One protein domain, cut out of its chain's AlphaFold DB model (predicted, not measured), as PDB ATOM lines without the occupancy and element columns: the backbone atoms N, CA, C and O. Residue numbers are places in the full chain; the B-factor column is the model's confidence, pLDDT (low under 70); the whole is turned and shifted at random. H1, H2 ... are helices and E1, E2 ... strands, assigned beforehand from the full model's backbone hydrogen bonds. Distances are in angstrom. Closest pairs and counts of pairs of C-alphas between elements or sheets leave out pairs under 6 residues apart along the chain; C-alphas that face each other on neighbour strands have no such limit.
ATOM      1  N   ALA A   2     -11.404 -18.984 -15.429       71.06
ATOM      2  CA  ALA A   2     -10.140 -19.680 -15.157       71.06
ATOM      3  C   ALA A   2     -10.386 -21.135 -14.740       71.06
ATOM      4  O   ALA A   2     -11.240 -21.405 -13.894       71.06
ATOM      5  N   LEU A   3      -9.641 -22.061 -15.342       72.56
ATOM      6  CA  LEU A   3      -9.657 -23.483 -15.027       72.56
ATOM      7  C   LEU A   3      -8.440 -23.815 -14.163       72.56
ATOM      8  O   LEU A   3      -7.302 -23.711 -14.612       72.56
ATOM      9  N   TYR A   4      -8.685 -24.262 -12.934       71.44
ATOM     10  CA  TYR A   4      -7.632 -24.774 -12.064       71.44
ATOM     11  C   TYR A   4      -7.430 -26.259 -12.325       71.44
ATOM     12  O   TYR A   4      -8.316 -27.064 -12.036       71.44
ATOM     13  N   SER A   5      -6.262 -26.615 -12.854       68.44
ATOM     14  CA  SER A   5      -5.955 -27.999 -13.207       68.44
ATOM     15  C   SER A   5      -4.648 -28.492 -12.590       68.44
ATOM     16  O   SER A   5      -3.753 -27.716 -12.248       68.44
ATOM     17  N   ASP A   6      -4.556 -29.807 -12.409       68.06
ATOM     18  CA  ASP A   6      -3.344 -30.481 -11.949       68.06
ATOM     19  C   ASP A   6      -2.302 -30.560 -13.079       68.06
ATOM     20  O   ASP A   6      -2.638 -30.478 -14.262       68.06
ATOM     21  N   LYS A   7      -1.032 -30.799 -12.739       66.25
ATOM     22  CA  LYS A   7       0.074 -31.031 -13.693       66.25
ATOM     23  C   LYS A   7       0.006 -32.419 -14.344       66.25
ATOM     24  O   LYS A   7       1.017 -33.087 -14.571       66.25
ATOM     25  N   HIS A   8      -1.207 -32.886 -14.596       65.12
ATOM     26  CA  HIS A   8      -1.448 -34.151 -15.253       65.12
ATOM     27  C   HIS A   8      -1.100 -34.034 -16.742       65.12
ATOM     28  O   HIS A   8      -1.250 -32.966 -17.338       65.12
ATOM     29  N   SER A   9      -0.656 -35.138 -17.348       61.78
ATOM     30  CA  SER A   9      -0.127 -35.171 -18.724       61.78
ATOM     31  C   SER A   9      -1.127 -34.721 -19.798       61.78
ATOM     32  O   SER A   9      -0.745 -34.421 -20.924       61.78
ATOM     33  N   ILE A  10      -2.413 -34.662 -19.447       67.56
ATOM     34  CA  ILE A  10      -3.502 -34.160 -20.293       67.56
ATOM     35  C   ILE A  10      -3.445 -32.628 -20.441       67.56
ATOM     36  O   ILE A  10      -3.775 -32.097 -21.500       67.56
ATOM     37  N   PHE A  11      -3.007 -31.912 -19.403       67.12
ATOM     38  CA  PHE A  11      -2.954 -30.442 -19.372       67.12
ATOM     39  C   PHE A  11      -1.568 -29.903 -19.729       67.12
ATOM     40  O   PHE A  11      -1.435 -28.782 -20.216       67.12
ATOM     41  N   ARG A  12      -0.532 -30.720 -19.520       66.12
ATOM     42  CA  ARG A  12       0.856 -30.358 -19.786       66.12
ATOM     43  C   ARG A  12       1.628 -31.537 -20.353       66.12
ATOM     44  O   ARG A  12       1.526 -32.651 -19.850       66.12
ATOM     45  N   ILE A  13       2.477 -31.277 -21.340       69.12
ATOM     46  CA  ILE A  13       3.433 -32.273 -21.813       69.12
ATOM     47  C   ILE A  13       4.526 -32.427 -20.744       69.12
ATOM     48  O   ILE A  13       5.271 -31.497 -20.447       69.12
ATOM     49  N   ASN A  14       4.584 -33.608 -20.122       62.88
ATOM     50  CA  ASN A  14       5.519 -33.929 -19.034       62.88
ATOM     51  C   ASN A  14       6.866 -34.493 -19.535       62.88
ATOM     52  O   ASN A  14       7.660 -34.994 -18.737       62.88
ATOM     53  N   ALA A  15       7.128 -34.450 -20.844       67.94
ATOM     54  CA  ALA A  15       8.379 -34.927 -21.420       67.94
ATOM     55  C   ALA A  15       9.518 -33.931 -21.140       67.94
ATOM     56  O   ALA A  15       9.356 -32.727 -21.319       67.94
ATOM     57  N   LYS A  16      10.679 -34.442 -20.702       57.47
ATOM     58  CA  LYS A  16      11.871 -33.634 -20.367       57.47
ATOM     59  C   LYS A  16      12.469 -32.886 -21.566       57.47
ATOM     60  O   LYS A  16      13.190 -31.922 -21.358       57.47
ATOM     61  N   GLU A  17      12.163 -33.337 -22.778       62.47
ATOM     62  CA  GLU A  17      12.662 -32.810 -24.056       62.47
ATOM     63  C   GLU A  17      11.574 -32.057 -24.839       62.47
ATOM     64  O   GLU A  17      11.760 -31.735 -26.008       62.47
ATOM     65  N   ALA A  18      10.412 -31.812 -24.225       61.00
ATOM     66  CA  ALA A  18       9.358 -31.060 -24.886       61.00
ATOM     67  C   ALA A  18       9.751 -29.588 -25.021       61.00
ATOM     68  O   ALA A  18      10.264 -28.984 -24.077       61.00
ATOM     69  N   ASP A  19       9.458 -29.028 -26.193       64.81
ATOM     70  CA  ASP A  19       9.539 -27.597 -26.444       64.81
ATOM     71  C   ASP A  19       8.737 -26.845 -25.358       64.81
ATOM     72  O   ASP A  19       7.607 -27.250 -25.053       64.81
ATOM     73  N   PRO A  20       9.289 -25.794 -24.725       60.69
ATOM     74  CA  PRO A  20       8.552 -24.962 -23.774       60.69
ATOM     75  C   PRO A  20       7.242 -24.376 -24.331       60.69
ATOM     76  O   PRO A  20       6.364 -24.050 -23.529       60.69
ATOM     77  N   GLU A  21       7.081 -24.285 -25.656       61.84
ATOM     78  CA  GLU A  21       5.841 -23.855 -26.324       61.84
ATOM     79  C   GLU A  21       4.879 -25.010 -26.666       61.84
ATOM     80  O   GLU A  21       3.772 -24.782 -27.161       61.84
ATOM     81  N   ALA A  22       5.257 -26.267 -26.408       64.75
ATOM     82  CA  ALA A  22       4.425 -27.414 -26.749       64.75
ATOM     83  C   ALA A  22       3.198 -27.516 -25.822       64.75
ATOM     84  O   ALA A  22       3.273 -27.922 -24.657       64.75
ATOM     85  N   GLU A  23       2.030 -27.181 -26.369       71.12
ATOM     86  CA  GLU A  23       0.737 -27.268 -25.690       71.12
ATOM     87  C   GLU A  23      -0.009 -28.568 -26.026       71.12
ATOM     88  O   GLU A  23       0.075 -29.111 -27.131       71.12
ATOM     89  N   THR A  24      -0.799 -29.077 -25.076       80.75
ATOM     90  CA  THR A  24      -1.710 -30.194 -25.353       80.75
ATOM     91  C   THR A  24      -2.918 -29.714 -26.165       80.75
ATOM     92  O   THR A  24      -3.291 -28.542 -26.132       80.75
ATOM     93  N   GLN A  25      -3.591 -30.635 -26.866       80.81
ATOM     94  CA  GLN A  25      -4.834 -30.324 -27.595       80.81
ATOM     95  C   GLN A  25      -5.907 -29.716 -26.679       80.81
ATOM     96  O   GLN A  25      -6.692 -28.873 -27.107       80.81
ATOM     97  N   PHE A  26      -5.899 -30.105 -25.402       80.94
ATOM     98  CA  PHE A  26      -6.756 -29.527 -24.379       80.94
ATOM     99  C   PHE A  26      -6.410 -28.058 -24.104       80.94
ATOM    100  O   PHE A  26      -7.300 -27.213 -24.116       80.94
ATOM    101  N   SER A  27      -5.130 -27.740 -23.893       79.06
ATOM    102  CA  SER A  27      -4.680 -26.363 -23.643       79.06
ATOM    103  C   SER A  27      -4.954 -25.450 -24.840       79.06
ATOM    104  O   SER A  27      -5.426 -24.329 -24.649       79.06
ATOM    105  N   ARG A  28      -4.809 -25.969 -26.068       82.31
ATOM    106  CA  ARG A  28      -5.198 -25.255 -27.294       82.31
ATOM    107  C   ARG A  28      -6.692 -24.915 -27.316       82.31
ATOM    108  O   ARG A  28      -7.048 -23.768 -27.571       82.31
ATOM    109  N   ALA A  29      -7.551 -25.892 -27.021       84.69
ATOM    110  CA  ALA A  29      -9.000 -25.690 -26.980       84.69
ATOM    111  C   ALA A  29      -9.426 -24.737 -25.848       84.69
ATOM    112  O   ALA A  29     -10.288 -23.885 -26.042       84.69
ATOM    113  N   ALA A  30      -8.796 -24.833 -24.673       81.88
ATOM    114  CA  ALA A  30      -9.068 -23.939 -23.549       81.88
ATOM    115  C   ALA A  30      -8.702 -22.481 -23.873       81.88
ATOM    116  O   ALA A  30      -9.483 -21.574 -23.579       81.88
ATOM    117  N   ARG A  31      -7.564 -22.261 -24.549       80.81
ATOM    118  CA  ARG A  31      -7.144 -20.937 -25.023       80.81
ATOM    119  C   ARG A  31      -8.132 -20.350 -26.032       80.81
ATOM    120  O   ARG A  31      -8.467 -19.174 -25.931       80.81
ATOM    121  N   GLU A  32      -8.618 -21.157 -26.973       84.62
ATOM    122  CA  GLU A  32      -9.613 -20.735 -27.972       84.62
ATOM    123  C   GLU A  32     -10.954 -20.342 -27.331       84.62
ATOM    124  O   GLU A  32     -11.595 -19.386 -27.759       84.62
ATOM    125  N   LEU A  33     -11.328 -21.006 -26.236       86.00
ATOM    126  CA  LEU A  33     -12.511 -20.676 -25.436       86.00
ATOM    127  C   LEU A  33     -12.294 -19.499 -24.461       86.00
ATOM    128  O   LEU A  33     -13.209 -19.156 -23.708       86.00
ATOM    129  N   GLY A  34     -11.105 -18.883 -24.431       81.69
ATOM    130  CA  GLY A  34     -10.777 -17.793 -23.502       81.69
ATOM    131  C   GLY A  34     -10.725 -18.232 -22.032       81.69
ATOM    132  O   GLY A  34     -10.992 -17.435 -21.123       81.69
ATOM    133  N   ILE A  35     -10.433 -19.512 -21.787       82.75
ATOM    134  CA  ILE A  35     -10.313 -20.096 -20.452       82.75
ATOM    135  C   ILE A  35      -8.832 -20.172 -20.083       82.75
ATOM    136  O   ILE A  35      -8.058 -20.902 -20.698       82.75
ATOM    137  N   GLU A  36      -8.437 -19.434 -19.050       78.19
ATOM    138  CA  GLU A  36      -7.060 -19.445 -18.558       78.19
ATOM    139  C   GLU A  36      -6.809 -20.696 -17.702       78.19
ATOM    140  O   GLU A  36      -7.452 -20.894 -16.668       78.19
ATOM    141  N   CYS A  37      -5.882 -21.556 -18.126       69.56
ATOM    142  CA  CYS A  37      -5.506 -22.770 -17.400       69.56
ATOM    143  C   CYS A  37      -4.435 -22.466 -16.342       69.56
ATOM    144  O   CYS A  37      -3.234 -22.460 -16.629       69.56
ATOM    145  N   ILE A  38      -4.859 -22.266 -15.094       72.50
ATOM    146  CA  ILE A  38      -3.955 -22.059 -13.960       72.50
ATOM    147  C   ILE A  38      -3.564 -23.426 -13.398       72.50
ATOM    148  O   ILE A  38      -4.363 -24.138 -12.784       72.50
ATOM    149  N   HIS A  39      -2.304 -23.799 -13.597       68.75
ATOM    150  CA  HIS A  39      -1.777 -25.068 -13.113       68.75
ATOM    151  C   HIS A  39      -1.464 -24.965 -11.621       68.75
ATOM    152  O   HIS A  39      -0.617 -24.174 -11.200       68.75
ATOM    153  N   ALA A  40      -2.130 -25.771 -10.797       63.22
ATOM    154  CA  ALA A  40      -1.911 -25.738  -9.360       63.22
ATOM    155  C   ALA A  40      -0.494 -26.239  -9.021       63.22
ATOM    156  O   ALA A  40      -0.130 -27.386  -9.273       63.22
ATOM    157  N   HIS A  41       0.317 -25.378  -8.403       60.84
ATOM    158  CA  HIS A  41       1.632 -25.748  -7.863       60.84
ATOM    159  C   HIS A  41       1.552 -26.346  -6.448       60.84
ATOM    160  O   HIS A  41       2.569 -26.765  -5.907       60.84
ATOM    161  N   SER A  42       0.355 -26.382  -5.854       58.69
ATOM    162  CA  SER A  42       0.123 -26.727  -4.451       58.69
ATOM    163  C   SER A  42      -0.658 -28.046  -4.326       58.69
ATOM    164  O   SER A  42      -1.891 -28.034  -4.442       58.69
TER     165      SER A  42
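AT A GLANCE: This is residues 2 to 42 of the 158 residues of the protein "Integrase catalytic domain-containing protein" of Candidatus Nitrotoga sp. AM1P (UniProt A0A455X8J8). This is a small domain with little regular structure: two short strands, E1 and E2, lie side by side, one helix, H1, runs back alongside E2, and a long loop sticks out at residues 14 to 20. The printed part has 41 residues, 16 of them in the named elements E1, H1 and E2, in that order; the class is mixed, and the sheet E1, E2 is parallel. The whole is compact, with a radius of gyration of the C-alphas of 10.2 A and spans of 28 by 25 by 14 A.

HOW THE PARTS SIT: E1, residues 2 to 5, and E2, residues 36 to 39, are parallel neighbours at 28 degrees. N 3 and O 36, 2.8 A apart, and N 38 and O 3, 2.9 A apart, are within hydrogen-bond range. With H1, residues 25 to 32, they form a strand-helix-strand unit, two parallel neighbour strands with a helix between them in the chain, and its crossover is right-handed. The closest C-alphas of H1 and E2, those of Ala 30 and Glu 36, are 7.0 A apart. In H1 every O i to N i+4 pair is within hydrogen-bond range.

IN THESE COORDINATES: E1 begins at C-alpha 2 (-10.140, -19.680, -15.157) and is 9.5 A long. H1 measures 10.7 A. E2, 9.4 A, ends at C-alpha 39 (-1.777, -25.068, -13.113).

THE WHOLE: The C-alphas farthest apart, of Lys 16 and Leu 33, are 28.1 A apart. The printed part has no cut. The link E1 to H1 is long, 19 residues; H1 to E2 is tight. Model pLDDT is under 70 at residues 5 to 22, 37 and 39 to 42.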